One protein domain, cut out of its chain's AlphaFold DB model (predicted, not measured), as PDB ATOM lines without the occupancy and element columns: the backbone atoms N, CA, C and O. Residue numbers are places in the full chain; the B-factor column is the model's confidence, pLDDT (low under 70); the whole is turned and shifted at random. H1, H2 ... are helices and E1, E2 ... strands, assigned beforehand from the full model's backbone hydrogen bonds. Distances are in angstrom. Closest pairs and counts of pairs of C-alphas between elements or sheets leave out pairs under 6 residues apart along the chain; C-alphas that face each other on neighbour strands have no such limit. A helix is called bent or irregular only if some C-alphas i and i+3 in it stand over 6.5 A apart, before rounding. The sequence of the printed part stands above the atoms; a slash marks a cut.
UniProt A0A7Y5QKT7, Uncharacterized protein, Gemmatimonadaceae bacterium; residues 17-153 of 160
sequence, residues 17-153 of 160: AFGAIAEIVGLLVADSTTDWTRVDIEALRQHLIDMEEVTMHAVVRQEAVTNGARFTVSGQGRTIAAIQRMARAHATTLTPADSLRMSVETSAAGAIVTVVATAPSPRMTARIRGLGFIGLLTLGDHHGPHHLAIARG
ATOM      1  N   ALA A  17      20.353  35.555  32.839       93.12
ATOM      2  CA  ALA A  17      19.926  36.346  33.995       93.12
ATOM      3  C   ALA A  17      18.627  37.125  33.720       93.12
ATOM      4  O   ALA A  17      17.734  37.148  34.562       93.12
ATOM      5  N   PHE A  18      18.472  37.709  32.528       93.00
ATOM      6  CA  PHE A  18      17.228  38.354  32.107       93.00
ATOM      7  C   PHE A  18      16.081  37.344  32.049       93.00
ATOM      8  O   PHE A  18      14.969  37.651  32.458       93.00
ATOM      9  N   GLY A  19      16.368  36.118  31.607       93.31
ATOM     10  CA  GLY A  19      15.429  35.007  31.659       93.31
ATOM     11  C   GLY A  19      14.959  34.652  33.054       93.31
ATOM     12  O   GLY A  19      13.756  34.584  33.280       93.31
ATOM     13  N   ALA A  20      15.899  34.490  33.984       93.06
ATOM     14  CA  ALA A  20      15.583  34.226  35.382       93.06
ATOM     15  C   ALA A  20      14.724  35.352  35.981       93.06
ATOM     16  O   ALA A  20      13.726  35.087  36.641       93.06
ATOM     17  N   ILE A  21      15.058  36.616  35.702       95.50
ATOM     18  CA  ILE A  21      14.254  37.760  36.154       95.50
ATOM     19  C   ILE A  21      12.856  37.729  35.525       95.50
ATOM     20  O   ILE A  21      11.877  37.917  36.239       95.50
ATOM     21  N   ALA A  22      12.739  37.478  34.219       94.50
ATOM     22  CA  ALA A  22      11.454  37.438  33.523       94.50
ATOM     23  C   ALA A  22      10.538  36.327  34.060       94.50
ATOM     24  O   ALA A  22       9.348  36.563  34.258       94.50
ATOM     25  N   GLU A  23      11.092  35.148  34.344       94.31
ATOM     26  CA  GLU A  23      10.371  34.046  34.984       94.31
ATOM     27  C   GLU A  23       9.854  34.451  36.371       94.31
ATOM     28  O   GLU A  23       8.658  34.329  36.640       94.31
ATOM     29  N   ILE A  24      10.719  35.009  37.226       96.31
ATOM     30  CA  ILE A  24      10.328  35.463  38.566       96.31
ATOM     31  C   ILE A  24       9.272  36.574  38.507       96.31
ATOM     32  O   ILE A  24       8.295  36.524  39.250       96.31
ATOM     33  N   VAL A  25       9.414  37.551  37.609       97.00
ATOM     34  CA  VAL A  25       8.403  38.603  37.408       97.00
ATOM     35  C   VAL A  25       7.070  37.995  36.972       97.00
ATOM     36  O   VAL A  25       6.031  38.392  37.494       97.00
ATOM     37  N   GLY A  26       7.080  37.003  36.077       96.00
ATOM     38  CA  GLY A  26       5.876  36.274  35.677       96.00
ATOM     39  C   GLY A  26       5.174  35.597  36.857       96.00
ATOM     40  O   GLY A  26       3.959  35.731  36.999       96.00
ATOM     41  N   LEU A  27       5.934  34.938  37.741       96.69
ATOM     42  CA  LEU A  27       5.403  34.326  38.966       96.69
ATOM     43  C   LEU A  27       4.802  35.366  39.922       96.69
ATOM     44  O   LEU A  27       3.718  35.143  40.452       96.69
ATOM     45  N   LEU A  28       5.467  36.510  40.114       97.44
ATOM     46  CA  LEU A  28       4.971  37.596  40.969       97.44
ATOM     47  C   LEU A  28       3.680  38.225  40.424       97.44
ATOM     48  O   LEU A  28       2.761  38.489  41.193       97.44
ATOM     49  N   VAL A  29       3.592  38.444  39.107       97.81
ATOM     50  CA  VAL A  29       2.398  39.007  38.449       97.81
ATOM     51  C   VAL A  29       1.213  38.038  38.491       97.81
ATOM     52  O   VAL A  29       0.077  38.478  38.657       97.81
ATOM     53  N   ALA A  30       1.458  36.735  38.331       97.88
ATOM     54  CA  ALA A  30       0.409  35.714  38.347       97.88
ATOM     55  C   ALA A  30      -0.148  35.427  39.755       97.88
ATOM     56  O   ALA A  30      -1.275  34.948  39.884       97.88
ATOM     57  N   ASP A  31       0.625  35.712  40.804       97.56
ATOM     58  CA  ASP A  31       0.239  35.522  42.202       97.56
ATOM     59  C   ASP A  31      -0.531  36.746  42.731       97.56
ATOM     60  O   ASP A  31       0.040  37.801  43.013       97.56
ATOM     61  N   SER A  32      -1.850  36.597  42.904       97.69
ATOM     62  CA  SER A  32      -2.730  37.659  43.418       97.69
ATOM     63  C   SER A  32      -2.447  38.053  44.870       97.69
ATOM     64  O   SER A  32      -2.980  39.059  45.339       97.69
ATOM     65  N   THR A  33      -1.614  37.289  45.582       97.44
ATOM     66  CA  THR A  33      -1.209  37.564  46.967       97.44
ATOM     67  C   THR A  33       0.145  38.272  47.072       97.44
ATOM     68  O   THR A  33       0.594  38.560  48.182       97.44
ATOM     69  N   THR A  34       0.792  38.593  45.943       97.19
ATOM     70  CA  THR A  34       2.061  39.331  45.922       97.19
ATOM     71  C   THR A  34       1.933  40.690  46.616       97.19
ATOM     72  O   THR A  34       1.190  41.571  46.180       97.19
ATOM     73  N   ASP A  35       2.725  40.887  47.670       97.12
ATOM     74  CA  ASP A  35       2.893  42.187  48.318       97.12
ATOM     75  C   ASP A  35       3.890  43.049  47.530       97.12
ATOM     76  O   ASP A  35       5.105  43.013  47.747       97.12
ATOM     77  N   TRP A  36       3.357  43.851  46.609       97.38
ATOM     78  CA  TRP A  36       4.135  44.754  45.757       97.38
ATOM     79  C   TRP A  36       4.934  45.811  46.526       97.38
ATOM     80  O   TRP A  36       5.881  46.361  45.970       97.38
ATOM     81  N   THR A  37       4.614  46.082  47.797       96.94
ATOM     82  CA  THR A  37       5.386  47.028  48.623       96.94
ATOM     83  C   THR A  37       6.720  46.451  49.099       96.94
ATOM     84  O   THR A  37       7.603  47.201  49.514       96.94
ATOM     85  N   ARG A  38       6.882  45.125  49.023       96.25
ATOM     86  CA  ARG A  38       8.087  44.398  49.444       96.25
ATOM     87  C   ARG A  38       8.935  43.875  48.292       96.25
ATOM     88  O   ARG A  38      10.058  43.438  48.536       96.25
ATOM     89  N   VAL A  39       8.394  43.862  47.074       97.19
ATOM     90  CA  VAL A  39       9.096  43.332  45.904       97.19
ATOM     91  C   VAL A  39      10.382  44.125  45.657       97.19
ATOM     92  O   VAL A  39      10.356  45.350  45.571       97.19
ATOM     93  N   ASP A  40      11.499  43.415  45.500       97.62
ATOM     94  CA  ASP A  40      12.821  43.993  45.245       97.62
ATOM     95  C   ASP A  40      13.538  43.232  44.116       97.62
ATOM     96  O   ASP A  40      14.336  42.314  44.325       97.62
ATOM     97  N   ILE A  41      13.223  43.609  42.873       97.44
ATOM     98  CA  ILE A  41      13.870  43.040  41.679       97.44
ATOM     99  C   ILE A  41      15.333  43.483  41.570       97.44
ATOM    100  O   ILE A  41      16.150  42.760  40.998       97.44
ATOM    101  N   GLU A  42      15.695  44.631  42.144       96.88
ATOM    102  CA  GLU A  42      17.084  45.082  42.157       96.88
ATOM    103  C   GLU A  42      17.944  44.177  43.046       96.88
ATOM    104  O   GLU A  42      19.040  43.798  42.635       96.88
ATOM    105  N   ALA A  43      17.433  43.730  44.197       95.25
ATOM    106  CA  ALA A  43      18.107  42.732  45.024       95.25
ATOM    107  C   ALA A  43      18.335  41.412  44.268       95.25
ATOM    108  O   ALA A  43      19.440  40.867  44.314       95.25
ATOM    109  N   LEU A  44      17.337  40.922  43.517       95.56
ATOM    110  CA  LEU A  44      17.508  39.735  42.667       95.56
ATOM    111  C   LEU A  44      18.559  39.982  41.577       95.56
ATOM    112  O   LEU A  44      19.425  39.138  41.345       95.56
ATOM    113  N   ARG A  45      18.527  41.144  40.920       96.50
ATOM    114  CA  ARG A  45      19.506  41.489  39.885       96.50
ATOM    115  C   ARG A  45      20.923  41.538  40.454       96.50
ATOM    116  O   ARG A  45      21.830  41.002  39.825       96.50
ATOM    117  N   GLN A  46      21.128  42.125  41.633       96.31
ATOM    118  CA  GLN A  46      22.435  42.137  42.301       96.31
ATOM    119  C   GLN A  46      22.905  40.729  42.663       96.31
ATOM    120  O   GLN A  46      24.072  40.413  42.444       96.31
ATOM    121  N   HIS A  47      22.001  39.863  43.130       94.25
ATOM    122  CA  HIS A  47      22.314  38.458  43.389       94.25
ATOM    123  C   HIS A  47      22.785  37.729  42.123       94.25
ATOM    124  O   HIS A  47      23.828  37.082  42.136       94.25
ATOM    125  N   LEU A  48      22.074  37.887  41.004       95.00
ATOM    126  CA  LEU A  48      22.463  37.278  39.727       95.00
ATOM    127  C   LEU A  48      23.804  37.809  39.215       95.00
ATOM    128  O   LEU A  48      24.553  37.072  38.577       95.00
ATOM    129  N   ILE A  49      24.138  39.066  39.509       96.25
ATOM    130  CA  ILE A  49      25.471  39.564  39.188       96.25
ATOM    131  C   ILE A  49      26.532  38.954  40.106       96.25
ATOM    132  O   ILE A  49      27.595  38.594  39.616       96.25
ATOM    133  N   ASP A  50      26.269  38.796  41.405       96.62
ATOM    134  CA  ASP A  50      27.196  38.080  42.290       96.62
ATOM    135  C   ASP A  50      27.455  36.652  41.775       96.62
ATOM    136  O   ASP A  50      28.607  36.215  41.745       96.62
ATOM    137  N   MET A  51      26.412  35.961  41.299       95.19
ATOM    138  CA  MET A  51      26.536  34.645  40.662       95.19
ATOM    139  C   MET A  51      27.434  34.682  39.426       95.19
ATOM    140  O   MET A  51      28.330  33.847  39.311       95.19
ATOM    141  N   GLU A  52      27.229  35.642  38.523       96.44
ATOM    142  CA  GLU A  52      28.071  35.831  37.334       96.44
ATOM    143  C   GLU A  52      29.534  36.092  37.719       96.44
ATOM    144  O   GLU A  52      30.439  35.433  37.218       96.44
ATOM    145  N   GLU A  53      29.777  37.007  38.660       98.19
ATOM    146  CA  GLU A  53      31.115  37.343  39.154       98.19
ATOM    147  C   GLU A  53      31.841  36.111  39.700       98.19
ATOM    148  O   GLU A  53      32.983  35.836  39.329       98.19
ATOM    149  N   VAL A  54      31.181  35.329  40.554       97.75
ATOM    150  CA  VAL A  54      31.792  34.131  41.141       97.75
ATOM    151  C   VAL A  54      31.980  33.026  40.106       97.75
ATOM    152  O   VAL A  54      32.991  32.328  40.146       97.75
ATOM    153  N   THR A  55      31.040  32.864  39.180       96.12
ATOM    154  CA  THR A  55      31.063  31.767  38.203       96.12
ATOM    155  C   THR A  55      32.075  32.017  37.093       96.12
ATOM    156  O   THR A  55      32.785  31.095  36.695       96.12
ATOM    157  N   MET A  56      32.157  33.256  36.607       96.56
ATOM    158  CA  MET A  56      32.892  33.598  35.389       96.56
ATOM    159  C   MET A  56      34.203  34.340  35.657       96.56
ATOM    160  O   MET A  56      35.104  34.277  34.821       96.56
ATOM    161  N   HIS A  57      34.346  35.018  36.804       98.19
ATOM    162  CA  HIS A  57      35.492  35.900  37.069       98.19
ATOM    163  C   HIS A  57      36.342  35.501  38.284       98.19
ATOM    164  O   HIS A  57      37.461  36.003  38.432       98.19
ATOM    165  N   ALA A  58      35.872  34.606  39.158       98.44
ATOM    166  CA  ALA A  58      36.675  34.145  40.286       98.44
ATOM    167  C   ALA A  58      37.793  33.186  39.846       98.44
ATOM    168  O   ALA A  58      37.611  32.299  39.014       98.44
ATOM    169  N   VAL A  59      38.951  33.302  40.495       98.56
ATOM    170  CA  VAL A  59      40.055  32.347  40.384       98.56
ATOM    171  C   VAL A  59      40.006  31.406  41.579       98.56
ATOM    172  O   VAL A  59      40.110  31.839  42.731       98.56
ATOM    173  N   VAL A  60      39.873  30.109  41.304       98.50
ATOM    174  CA  VAL A  60      39.785  29.057  42.322       98.50
ATOM    175  C   VAL A  60      41.054  28.215  42.309       98.50
ATOM    176  O   VAL A  60      41.375  27.563  41.318       98.50
ATOM    177  N   ARG A  61      41.740  28.160  43.450       98.56
ATOM    178  CA  ARG A  61      42.834  27.218  43.696       98.56
ATOM    179  C   ARG A  61      42.379  26.157  44.685       98.56
ATOM    180  O   ARG A  61      41.966  26.485  45.796       98.56
ATOM    181  N   GLN A  62      42.470  24.896  44.283       98.50
ATOM    182  CA  GLN A  62      42.017  23.755  45.070       98.50
ATOM    183  C   GLN A  62      43.197  22.988  45.674       98.50
ATOM    184  O   GLN A  62      44.173  22.688  44.991       98.50
ATOM    185  N   GLU A  63      43.063  22.609  46.940       98.69
ATOM    186  CA  GLU A  63      43.975  21.734  47.670       98.69
ATOM    187  C   GLU A  63      43.199  20.554  48.257       98.69
ATOM    188  O   GLU A  63      42.090  20.702  48.779       98.69
ATOM    189  N   ALA A  64      43.786  19.361  48.195       98.25
ATOM    190  CA  ALA A  64      43.224  18.202  48.868       98.25
ATOM    191  C   ALA A  64      43.392  18.337  50.389       98.25
ATOM    192  O   ALA A  64      44.484  18.614  50.876       98.25
ATOM    193  N   VAL A  65      42.325  18.056  51.137       98.31
ATOM    194  CA  VAL A  65      42.378  17.855  52.594       98.31
ATOM    195  C   VAL A  65      41.735  16.517  52.950       98.31
ATOM    196  O   VAL A  65      41.078  15.886  52.108       98.31
ATOM    197  N   THR A  66      41.915  16.062  54.189       97.62
ATOM    198  CA  THR A  66      41.258  14.850  54.693       97.62
ATOM    199  C   THR A  66      39.744  14.950  54.495       97.62
ATOM    200  O   THR A  66      39.123  15.928  54.902       97.62
ATOM    201  N   ASN A  67      39.159  13.935  53.851       97.62
ATOM    202  CA  ASN A  67      37.720  13.821  53.575       97.62
ATOM    203  C   ASN A  67      37.106  14.952  52.726       97.62
ATOM    204  O   ASN A  67      35.884  15.113  52.722       97.62
ATOM    205  N   GLY A  68      37.910  15.739  52.002       98.19
ATOM    206  CA  GLY A  68      37.379  16.856  51.223       98.19
ATOM    207  C   GLY A  68      38.409  17.672  50.445       98.19
ATOM    208  O   GLY A  68      39.410  17.136  49.946       98.19
ATOM    209  N   ALA A  69      38.133  18.971  50.324       98.62
ATOM    210  CA  ALA A  69      38.967  19.954  49.638       98.62
ATOM    211  C   ALA A  69      38.933  21.330  50.332       98.62
ATOM    212  O   ALA A  69      37.923  21.726  50.920       98.62
ATOM    213  N   ARG A  70      40.044  22.063  50.229       98.69
ATOM    214  CA  ARG A  70      40.154  23.487  50.562       98.69
ATOM    215  C   ARG A  70      40.271  24.280  49.265       98.69
ATOM    216  O   ARG A  70      41.047  23.926  48.384       98.69
ATOM    217  N   PHE A  71      39.508  25.354  49.156       98.75
ATOM    218  CA  PHE A  71      39.455  26.241  48.006       98.75
ATOM    219  C   PHE A  71      39.883  27.634  48.444       98.75
ATOM    220  O   PHE A  71      39.251  28.245  49.302       98.75
ATOM    221  N   THR A  72      40.960  28.142  47.858       98.69
ATOM    222  CA  THR A  72      41.281  29.570  47.916       98.69
ATOM    223  C   THR A  72      40.599  30.223  46.723       98.69
ATOM    224  O   THR A  72      40.982  29.956  45.585       98.69
ATOM    225  N   VAL A  73      39.567  31.022  46.979       98.69
ATOM    226  CA  VAL A  73      38.763  31.689  45.953       98.69
ATOM    227  C   VAL A  73      39.090  33.172  45.993       98.69
ATOM    228  O   VAL A  73      38.920  33.826  47.024       98.69
ATOM    229  N   SER A  74      39.593  33.694  44.882       98.75
ATOM    230  CA  SER A  74      40.079  35.069  44.780       98.75
ATOM    231  C   SER A  74      39.505  35.786  43.568       98.75
ATOM    232  O   SER A  74      39.100  35.146  42.602       98.75
ATOM    233  N   GLY A  75      39.459  37.113  43.616       98.25
ATOM    234  CA  GLY A  75      38.981  37.943  42.515       98.25
ATOM    235  C   GLY A  75      39.558  39.351  42.579       98.25
ATOM    236  O   GLY A  75      40.446  39.639  43.382       98.25
ATOM    237  N   GLN A  76      39.046  40.239  41.731       98.12
ATOM    238  CA  GLN A  76      39.429  41.651  41.699       98.12
ATOM    239  C   GLN A  76      38.185  42.535  41.752       98.12
ATOM    240  O   GLN A  76      37.093  42.106  41.386       98.12
ATOM    241  N   GLY A  77      38.340  43.773  42.228       97.56
ATOM    242  CA  GLY A  77      37.240  44.735  42.306       97.56
ATOM    243  C   GLY A  77      36.001  44.147  42.992       97.56
ATOM    244  O   GLY A  77      36.074  43.628  44.106       97.56
ATOM    245  N   ARG A  78      34.856  44.200  42.307       97.38
ATOM    246  CA  ARG A  78      33.579  43.719  42.849       97.38
ATOM    247  C   ARG A  78      33.512  42.204  43.057       97.38
ATOM    248  O   ARG A  78      32.765  41.763  43.930       97.38
ATOM    249  N   THR A  79      34.298  41.418  42.316       98.56
ATOM    250  CA  THR A  79      34.309  39.953  42.420       98.56
ATOM    251  C   THR A  79      34.696  39.507  43.831       98.56
ATOM    252  O   THR A  79      34.156  38.530  44.341       98.56
ATOM    253  N   ILE A  80      35.565  40.260  44.519       98.56
ATOM    254  CA  ILE A  80      35.974  39.984  45.908       98.56
ATOM    255  C   ILE A  80      34.751  39.949  46.834       98.56
ATOM    256  O   ILE A  80      34.555  38.990  47.585       98.56
ATOM    257  N   ALA A  81      33.906  40.978  46.758       97.69
ATOM    258  CA  ALA A  81      32.712  41.080  47.589       97.69
ATOM    259  C   ALA A  81      31.659  40.022  47.210       97.69
ATOM    260  O   ALA A  81      31.027  39.450  48.100       97.69
ATOM    261  N   ALA A  82      31.522  39.714  45.915       98.06
ATOM    262  CA  ALA A  82      30.646  38.648  45.430       98.06
ATOM    263  C   ALA A  82      31.057  37.274  45.994       98.06
ATOM    264  O   ALA A  82      30.228  36.582  46.586       98.06
ATOM    265  N   ILE A  83      32.350  36.924  45.928       98.50
ATOM    266  CA  ILE A  83      32.908  35.689  46.509       98.50
ATOM    267  C   ILE A  83      32.575  35.598  47.999       98.50
ATOM    268  O   ILE A  83      32.082  34.575  48.473       98.50
ATOM    269  N   GLN A  84      32.827  36.675  48.743       97.69
ATOM    270  CA  GLN A  84      32.595  36.725  50.182       97.69
ATOM    271  C   GLN A  84      31.118  36.525  50.546       97.69
ATOM    272  O   GLN A  84      30.818  35.762  51.468       97.69
ATOM    273  N   ARG A  85      30.196  37.196  49.845       95.19
ATOM    274  CA  ARG A  85      28.750  37.052  50.074       95.19
ATOM    275  C   ARG A  85      28.265  35.656  49.708       95.19
ATOM    276  O   ARG A  85      27.661  34.993  50.552       95.19
ATOM    277  N   MET A  86      28.573  35.191  48.498       93.88
ATOM    278  CA  MET A  86      28.088  33.902  48.006       93.88
ATOM    279  C   MET A  86      28.611  32.731  48.826       93.88
ATOM    280  O   MET A  86      27.821  31.866  49.195       93.88
ATOM    281  N   ALA A  87      29.907  32.714  49.160       95.00
ATOM    282  CA  ALA A  87      30.483  31.629  49.944       95.00
ATOM    283  C   ALA A  87      29.814  31.522  51.321       95.00
ATOM    284  O   ALA A  87      29.419  30.428  51.724       95.00
ATOM    285  N   ARG A  88      29.636  32.648  52.031       93.50
ATOM    286  CA  ARG A  88      28.966  32.650  53.342       93.50
ATOM    287  C   ARG A  88      27.510  32.209  53.245       93.50
ATOM    288  O   ARG A  88      27.090  31.402  54.065       93.50
ATOM    289  N   ALA A  89      26.765  32.709  52.258       88.94
ATOM    290  CA  ALA A  89      25.370  32.326  52.067       88.94
ATOM    291  C   ALA A  89      25.240  30.816  51.811       88.94
ATOM    292  O   ALA A  89      24.528  30.135  52.543       88.94
ATOM    293  N   HIS A  90      26.014  30.258  50.876       89.38
ATOM    294  CA  HIS A  90      25.952  28.826  50.546       89.38
ATOM    295  C   HIS A  90      26.372  27.914  51.702       89.38
ATOM    296  O   HIS A  90      25.849  26.814  51.850       89.38
ATOM    297  N   ALA A  91      27.270  28.367  52.580       90.06
ATOM    298  CA  ALA A  91      27.601  27.599  53.776       90.06
ATOM    299  C   ALA A  91      26.387  27.396  54.707       90.06
ATOM    300  O   ALA A  91      26.344  26.406  55.432       90.06
ATOM    301  N   THR A  92      25.403  28.304  54.670       87.44
ATOM    302  CA  THR A  92      24.169  28.219  55.473       87.44
ATOM    303  C   THR A  92      23.038  27.446  54.798       87.44
ATOM    304  O   THR A  92      22.068  27.110  55.472       87.44
ATOM    305  N   THR A  93      23.152  27.137  53.501       82.69
ATOM    306  CA  THR A  93      22.110  26.408  52.756       82.69
ATOM    307  C   THR A  93      22.318  24.897  52.749       82.69
ATOM    308  O   THR A  93      21.397  24.164  52.395       82.69
ATOM    309  N   LEU A  94      23.489  24.410  53.179       84.00
ATOM    310  CA  LEU A  94      23.748  22.976  53.296       84.00
ATOM    311  C   LEU A  94      22.848  22.328  54.347       84.00
ATOM    312  O   LEU A  94      22.772  22.758  55.500       84.00
ATOM    313  N   THR A  95      22.228  21.226  53.953       82.88
ATOM    314  CA  THR A  95      21.375  20.407  54.807       82.88
ATOM    315  C   THR A  95      22.105  19.129  55.233       82.88
ATOM    316  O   THR A  95      23.068  18.703  54.587       82.88
ATOM    317  N   PRO A  96      21.637  18.433  56.285       81.44
ATOM    318  CA  PRO A  96      22.174  17.118  56.636       81.44
ATOM    319  C   PRO A  96      22.119  16.103  55.481       81.44
ATOM    320  O   PRO A  96      22.995  15.242  55.387       81.44
ATOM    321  N   ALA A  97      21.131  16.221  54.583       83.94
ATOM    322  CA  ALA A  97      20.964  15.331  53.435       83.94
ATOM    323  C   ALA A  97      22.115  15.444  52.420       83.94
ATOM    324  O   ALA A  97      22.443  14.464  51.751       83.94
ATOM    325  N   ASP A  98      22.791  16.594  52.355       84.56
ATOM    326  CA  ASP A  98      23.925  16.800  51.453       84.56
ATOM    327  C   ASP A  98      25.155  15.986  51.868       84.56
ATOM    328  O   ASP A  98      26.012  15.686  51.036       84.56
ATOM    329  N   SER A  99      25.234  15.567  53.138       91.69
ATOM    330  CA  SER A  99      26.395  14.877  53.722       91.69
ATOM    331  C   SER A  99      27.703  15.677  53.613       91.69
ATOM    332  O   SER A  99      28.798  15.107  53.544       91.69
ATOM    333  N   LEU A 100      27.594  17.010  53.602       94.50
ATOM    334  CA  LEU A 100      28.699  17.956  53.475       94.50
ATOM    335  C   LEU A 100      28.701  18.940  54.642       94.50
ATOM    336  O   LEU A 100      27.658  19.338  55.150       94.50
ATOM    337  N   ARG A 101      29.897  19.383  55.023       94.81
ATOM    338  CA  ARG A 101      30.101  20.553  55.872       94.81
ATOM    339  C   ARG A 101      31.011  21.528  55.145       94.81
ATOM    340  O   ARG A 101      32.126  21.161  54.773       94.81
ATOM    341  N   MET A 102      30.550  22.765  54.999       95.56
ATOM    342  CA  MET A 102      31.298  23.874  54.414       95.56
ATOM    343  C   MET A 102      31.611  24.904  55.495       95.56
ATOM    344  O   MET A 102      30.730  25.325  56.237       95.56
ATOM    345  N   SER A 103      32.874  25.305  55.600       96.31
ATOM    346  CA  SER A 103      33.315  26.417  56.445       96.31
ATOM    347  C   SER A 103      33.974  27.481  55.587       96.31
ATOM    348  O   SER A 103      34.729  27.149  54.668       96.31
ATOM    349  N   VAL A 104      33.719  28.746  55.906       97.56
ATOM    350  CA  VAL A 104      34.159  29.891  55.107       97.56
ATOM    351  C   VAL A 104      34.884  30.885  55.992       97.56
ATOM    352  O   VAL A 104      34.363  31.308  57.019       97.56
ATOM    353  N   GLU A 105      36.064  31.287  55.547       98.06
ATOM    354  CA  GLU A 105      36.852  32.372  56.113       98.06
ATOM    355  C   GLU A 105      37.030  33.439  55.032       98.06
ATOM    356  O   GLU A 105      37.505  33.151  53.936       98.06
ATOM    357  N   THR A 106      36.617  34.675  55.285       96.94
ATOM    358  CA  THR A 106      36.787  35.766  54.314       96.94
ATOM    359  C   THR A 106      38.217  36.284  54.323       96.94
ATOM    360  O   THR A 106      38.821  36.402  55.384       96.94
ATOM    361  N   SER A 107      38.728  36.690  53.166       95.44
ATOM    362  CA  SER A 107      40.038  37.328  53.031       95.44
ATOM    363  C   SER A 107      39.937  38.612  52.208       95.44
ATOM    364  O   SER A 107      38.943  38.839  51.516       95.44
ATOM    365  N   ALA A 108      40.986  39.436  52.226       97.25
ATOM    366  CA  ALA A 108      41.052  40.649  51.405       97.25
ATOM    367  C   ALA A 108      40.948  40.370  49.893       97.25
ATOM    368  O   ALA A 108      40.524  41.238  49.142       97.25
ATOM    369  N   ALA A 109      41.309  39.159  49.452       97.44
ATOM    370  CA  ALA A 109      41.242  38.751  48.050       97.44
ATOM    371  C   ALA A 109      39.946  38.001  47.686       97.44
ATOM    372  O   ALA A 109      39.707  37.754  46.507       97.44
ATOM    373  N   GLY A 110      39.123  37.611  48.666       98.44
ATOM    374  CA  GLY A 110      37.919  36.805  48.453       98.44
ATOM    375  C   GLY A 110      37.586  35.962  49.680       98.44
ATOM    376  O   GLY A 110      37.225  36.499  50.728       98.44
ATOM    377  N   ALA A 111      37.697  34.638  49.569       98.50
ATOM    378  CA  ALA A 111      37.423  33.721  50.670       98.50
ATOM    379  C   ALA A 111      38.252  32.436  50.590       98.50
ATOM    380  O   ALA A 111      38.664  31.985  49.520       98.50
ATOM    381  N   ILE A 112      38.447  31.810  51.744       98.62
ATOM    382  CA  ILE A 112      38.947  30.455  51.867       98.62
ATOM    383  C   ILE A 112      37.801  29.560  52.328       98.62
ATOM    384  O   ILE A 112      37.223  29.747  53.396       98.62
ATOM    385  N   VAL A 113      37.476  28.574  51.502       98.50
ATOM    386  CA  VAL A 113      36.354  27.664  51.707       98.50
ATOM    387  C   VAL A 113      36.903  26.270  51.945       98.50
ATOM    388  O   VAL A 113      37.707  25.776  51.165       98.50
ATOM    389  N   THR A 114      36.479  25.604  53.011       98.56
ATOM    390  CA  THR A 114      36.810  24.192  53.244       98.56
ATOM    391  C   THR A 114      35.530  23.380  53.230       98.56
ATOM    392  O   THR A 114      34.616  23.672  53.999       98.56
ATOM    393  N   VAL A 115      35.468  22.371  52.362       98.00
ATOM    394  CA  VAL A 115      34.324  21.461  52.245       98.00
ATOM    395  C   VAL A 115      34.788  20.049  52.545       98.00
ATOM    396  O   VAL A 115      35.719  19.552  51.910       98.00
ATOM    397  N   VAL A 116      34.139  19.400  53.508       98.00
ATOM    398  CA  VAL A 116      34.425  18.016  53.903       98.00
ATOM    399  C   VAL A 116      33.149  17.193  53.986       98.00
ATOM    400  O   VAL A 116      32.078  17.716  54.289       98.00
ATOM    401  N   ALA A 117      33.270  15.892  53.745       97.19
ATOM    402  CA  ALA A 117      32.182  14.946  53.942       97.19
ATOM    403  C   ALA A 117      31.895  14.753  55.440       97.19
ATOM    404  O   ALA A 117      32.820  14.507  56.218       97.19
ATOM    405  N   THR A 118      30.623  14.810  55.839       95.06
ATOM    406  CA  THR A 118      30.196  14.433  57.201       95.06
ATOM    407  C   THR A 118      30.094  12.914  57.361       95.06
ATOM    408  O   THR A 118      30.368  12.398  58.440       95.06
ATOM    409  N   ALA A 119      29.796  12.196  56.272       92.69
ATOM    410  CA  ALA A 119      29.870  10.739  56.157       92.69
ATOM    411  C   ALA A 119      30.936  10.353  55.103       92.69
ATOM    412  O   ALA A 119      30.626  10.217  53.914       92.69
ATOM    413  N   PRO A 120      32.223  10.262  55.489       93.00
ATOM    414  CA  PRO A 120      33.317  10.135  54.534       93.00
ATOM    415  C   PRO A 120      33.376   8.757  53.862       93.00
ATOM    416  O   PRO A 120      33.291   7.713  54.498       93.00
ATOM    417  N   SER A 121      33.599   8.769  52.549       96.75
ATOM    418  CA  SER A 121      33.984   7.604  51.745       96.75
ATOM    419  C   SER A 121      34.939   8.047  50.629       96.75
ATOM    420  O   SER A 121      34.947   9.238  50.277       96.75
ATOM    421  N   PRO A 122      35.719   7.134  50.018       97.00
ATOM    422  CA  PRO A 122      36.548   7.472  48.861       97.00
ATOM    423  C   PRO A 122      35.729   8.096  47.724       97.00
ATOM    424  O   PRO A 122      36.133   9.109  47.155       97.00
ATOM    425  N   ARG A 123      34.525   7.563  47.467       96.94
ATOM    426  CA  ARG A 123      33.589   8.095  46.463       96.94
ATOM    427  C   ARG A 123      33.126   9.513  46.797       96.94
ATOM    428  O   ARG A 123      33.124  10.362  45.912       96.94
ATOM    429  N   MET A 124      32.749   9.788  48.048       95.88
ATOM    430  CA  MET A 124      32.309  11.131  48.446       95.88
ATOM    431  C   MET A 124      33.456  12.144  48.377       95.88
ATOM    432  O   MET A 124      33.289  13.243  47.857       95.88
ATOM    433  N   THR A 125      34.648  11.757  48.830       97.69
ATOM    434  CA  THR A 125      35.839  12.614  48.749       97.69
ATOM    435  C   THR A 125      36.188  12.935  47.294       97.69
ATOM    436  O   THR A 125      36.469  14.087  46.964       97.69
ATOM    437  N   ALA A 126      36.117  11.937  46.407       97.81
ATOM    438  CA  ALA A 126      36.295  12.133  44.972       97.81
ATOM    439  C   ALA A 126      35.213  13.050  44.379       97.81
ATOM    440  O   ALA A 126      35.544  13.922  43.583       97.81
ATOM    441  N   ARG A 127      33.948  12.926  44.812       97.12
ATOM    442  CA  ARG A 127      32.852  13.815  44.392       97.12
ATOM    443  C   ARG A 127      33.117  15.270  44.779       97.12
ATOM    444  O   ARG A 127      33.031  16.128  43.911       97.12
ATOM    445  N   ILE A 128      33.486  15.549  46.033       97.81
ATOM    446  CA  ILE A 128      33.803  16.916  46.497       97.81
ATOM    447  C   ILE A 128      34.915  17.528  45.638       97.81
ATOM    448  O   ILE A 128      34.801  18.656  45.167       97.81
ATOM    449  N   ARG A 129      35.989  16.767  45.410       98.25
ATOM    450  CA  ARG A 129      37.147  17.233  44.640       98.25
ATOM    451  C   ARG A 129      36.852  17.377  43.149       98.25
ATOM    452  O   ARG A 129      37.423  18.263  42.531       98.25
ATOM    453  N   GLY A 130      36.010  16.507  42.594       98.00
ATOM    454  CA  GLY A 130      35.634  16.512  41.181       98.00
ATOM    455  C   GLY A 130      34.628  17.605  40.827       98.00
ATOM    456  O   GLY A 130      34.709  18.162  39.741       98.00
ATOM    457  N   LEU A 131      33.716  17.945  41.743       96.88
ATOM    458  CA  LEU A 131      32.806  19.084  41.573       96.88
ATOM    459  C   LEU A 131      33.545  20.426  41.639       96.88
ATOM    460  O   LEU A 131      33.156  21.380  40.964       96.88
ATOM    461  N   GLY A 132      34.601  20.505  42.454       97.75
ATOM    462  CA  GLY A 132      35.304  21.756  42.712       97.75
ATOM    463  C   GLY A 132      34.406  22.797  43.390       97.75
ATOM    464  O   GLY A 132      33.270  22.516  43.763       97.75
ATOM    465  N   PHE A 133      34.902  24.022  43.564       96.81
ATOM    466  CA  PHE A 133      34.139  25.065  44.258       96.81
ATOM    467  C   PHE A 133      32.834  25.416  43.527       96.81
ATOM    468  O   PHE A 133      31.773  25.387  44.139       96.81
ATOM    469  N   ILE A 134      32.900  25.679  42.217       95.38
ATOM    470  CA  ILE A 134      31.737  26.127  41.434       95.38
ATOM    471  C   ILE A 134      30.649  25.051  41.382       95.38
ATOM    472  O   ILE A 134      29.495  25.351  41.664       95.38
ATOM    473  N   GLY A 135      31.002  23.787  41.122       94.31
ATOM    474  CA  GLY A 135      30.022  22.698  41.108       94.31
ATOM    475  C   GLY A 135      29.416  22.398  42.482       94.31
ATOM    476  O   GLY A 135      28.299  21.901  42.565       94.31
ATOM    477  N   LEU A 136      30.119  22.709  43.579       93.94
ATOM    478  CA  LEU A 136      29.555  22.598  44.927       93.94
ATOM    479  C   LEU A 136      28.503  23.683  45.203       93.94
ATOM    480  O   LEU A 136      27.531  23.392  45.893       93.94
ATOM    481  N   LEU A 137      28.647  24.893  44.646       90.88
ATOM    482  CA  LEU A 137      27.641  25.961  44.788       90.88
ATOM    483  C   LEU A 137      26.330  25.650  44.050       90.88
ATOM    484  O   LEU A 137      25.279  26.193  44.387       90.88
ATOM    485  N   THR A 138      26.362  24.758  43.058       87.56
ATOM    486  CA  THR A 138      25.151  24.321  42.348       87.56
ATOM    487  C   THR A 138      24.436  23.162  43.043       87.56
ATOM    488  O   THR A 138      23.435  22.674  42.525       87.56
ATOM    489  N   LEU A 139      24.960  22.655  44.165       85.19
ATOM    490  CA  LEU A 139      24.277  21.621  44.938       85.19
ATOM    491  C   LEU A 139      23.120  22.225  45.744       85.19
ATOM    492  O   LEU A 139      23.222  23.324  46.285       85.19
ATOM    493  N   GLY A 140      22.034  21.461  45.837       70.25
ATOM    494  CA  GLY A 140      20.781  21.886  46.455       70.25
ATOM    495  C   GLY A 140      19.883  22.615  45.456       70.25
ATOM    496  O   GLY A 140      20.288  23.600  44.846       70.25
ATOM    497  N   ASP A 141      18.641  22.159  45.315       65.62
ATOM    498  CA  ASP A 141      17.653  22.715  44.377       65.62
ATOM    499  C   ASP A 141      16.985  23.986  44.930       65.62
ATOM    500  O   ASP A 141      15.770  24.081  45.093       65.62
ATOM    501  N   HIS A 142      17.809  24.952  45.335       69.94
ATOM    502  CA  HIS A 142      17.349  26.131  46.062       69.94
ATOM    503  C   HIS A 142      17.416  27.412  45.243       69.94
ATOM    504  O   HIS A 142      16.748  28.359  45.625       69.94
ATOM    505  N   HIS A 143      18.127  27.465  44.114       79.81
ATOM    506  CA  HIS A 143      18.313  28.719  43.369       79.81
ATOM    507  C   HIS A 143      16.996  29.316  42.859       79.81
ATOM    508  O   HIS A 143      16.750  30.494  43.080       79.81
ATOM    509  N   GLY A 144      16.086  28.518  42.289       82.19
ATOM    510  CA  GLY A 144      14.761  29.002  41.868       82.19
ATOM    511  C   GLY A 144      13.921  29.563  43.032       82.19
ATOM    512  O   GLY A 144      13.573  30.748  43.024       82.19
ATOM    513  N   PRO A 145      13.635  28.761  44.077       87.44
ATOM    514  CA  PRO A 145      12.934  29.235  45.274       87.44
ATOM    515  C   PRO A 145      13.638  30.401  45.988       87.44
ATOM    516  O   PRO A 145      12.979  31.308  46.495       87.44
ATOM    517  N   HIS A 146      14.972  30.409  46.007       87.81
ATOM    518  CA  HIS A 146      15.787  31.467  46.596       87.81
ATOM    519  C   HIS A 146      15.669  32.771  45.807       87.81
ATOM    520  O   HIS A 146      15.437  33.815  46.413       87.81
ATOM    521  N   HIS A 147      15.746  32.725  44.473       93.12
ATOM    522  CA  HIS A 147      15.541  33.889  43.611       93.12
ATOM    523  C   HIS A 147      14.157  34.503  43.834       93.12
ATOM    524  O   HIS A 147      14.042  35.720  43.990       93.12
ATOM    525  N   LEU A 148      13.115  33.669  43.927       93.56
ATOM    526  CA  LEU A 148      11.764  34.133  44.234       93.56
ATOM    527  C   LEU A 148      11.681  34.764  45.634       93.56
ATOM    528  O   LEU A 148      11.062  35.813  45.797       93.56
ATOM    529  N   ALA A 149      12.326  34.171  46.642       91.44
ATOM    530  CA  ALA A 149      12.365  34.722  47.996       91.44
ATOM    531  C   ALA A 149      13.123  36.060  48.072       91.44
ATOM    532  O   ALA A 149      12.679  36.971  48.773       91.44
ATOM    533  N   ILE A 150      14.233  36.218  47.342       92.25
ATOM    534  CA  ILE A 150      14.933  37.506  47.216       92.25
ATOM    535  C   ILE A 150      14.003  38.534  46.572       92.25
ATOM    536  O   ILE A 150      13.806  39.608  47.136       92.25
ATOM    537  N   ALA A 151      13.377  38.188  45.445       95.44
ATOM    538  CA  ALA A 151      12.494  39.093  44.718       95.44
ATOM    539  C   ALA A 151      11.255  39.510  45.523       95.44
ATOM    540  O   ALA A 151      10.764  40.618  45.340       95.44
ATOM    541  N   ARG A 152      10.771  38.668  46.446       95.38
ATOM    542  CA  ARG A 152       9.694  38.988  47.404       95.38
ATOM    543  C   ARG A 152      10.160  39.813  48.617       95.38
ATOM    544  O   ARG A 152       9.358  40.087  49.511       95.38
ATOM    545  N   GLY A 153      11.450  40.140  48.714       89.75
ATOM    546  CA  GLY A 153      12.030  40.816  49.877       89.75
ATOM    547  C   GLY A 153      12.008  39.954  51.148       89.75
ATOM    548  O   GLY A 153      11.805  40.470  52.248       89.75
TER     549      GLY A 153
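What this domain is: This is residues 17 to 153 of the 160 residues of an uncharacterized protein of Gemmatimonadaceae bacterium (UniProt A0A7Y5QKT7). A twisted sheet of four strands has H3 and H4 over one face and its other face bare; H2 leads from this slab to a small group of helices, where H1 and H5 pack on its beginning. The 137 printed residues hold five named helices and four named strands, in the order H1 H2 E1 E2 H3 E3 E4 H4 H5. The sheet's order is E1 E2 E4 E3, antiparallel throughout, and the class is mixed, helices and strands. The whole is compact, with a radius of gyration of the C-alphas of 16.5 A and spans of 50 by 35 by 21 A.

How they stand to each other: Start with H1, residues 17 to 30, and H2, residues 41 to 57, a helical hairpin: they touch at a shallow tilt of 26 degrees, opposite ways, closest at the C-alphas of Ala 17 and Leu 48, 6.3 A. H2, the hub, only grazes the sheet with residues 54 to 57. Next come E1, residues 59 to 65, and E2, residues 68 to 74, a hairpin with N 61 and O 72 at 2.9 A. H3, residues 78 to 93, touches residues 50 to 57 of H2, about perpendicular at 77 degrees; the C-alphas of Asp 50 and Ala 82 are closest, 4.7 A apart. E3, residues 100 to 107, and E4, residues 110 to 117, form another hairpin, with N 103 and O 114 at 2.9 A; E2 and E4 are antiparallel neighbours, with N 71 and O 113 within hydrogen-bond range at 2.7 A. H3 runs along the strands over E4 and E3, at a height over the sheet of 8.3 A. E2, H3 and E3 make a split strand-helix-strand unit, two strands running the same way with E4 between them, and its crossover is right-handed. On the same face, H4, residues 122 to 137, lies over E2 and E4 at a height of 8.1 A, giving two layers, helices on one face of a sheet. H5, residues 143 to 151, is apart from H4 and touches residues 41 to 44 of H2, with the C-alphas of Ile 41 and Ala 151 closest at 5.2 A. Every O i to N i+4 pair is within hydrogen-bond range in H1, H2 and H5; H3 has 11 of 12 and H4 10 of 12.

Where its parts are: Find C-alpha 17 at (19.926, 36.346, 33.995), where H1 begins its 20.0 A. H2 runs 23.2 A from C-alpha 41 at (13.870, 43.040, 41.679), H3 23.0 A and E4 23.3 A. H4 is irregular, with C-alphas 130 and 133 9.2 A apart, and has a kink of 84 degrees near residue 131. H5 ends at C-alpha 151, (12.494, 39.093, 44.718).

The domain as a whole: Look to Ser 32 and Thr 66 for the two C-alphas farthest apart, 50.8 A. The printed part has no cut, and no link is long. The mean pLDDT of the printed part is 94.6; residues 141 to 142 are under 70.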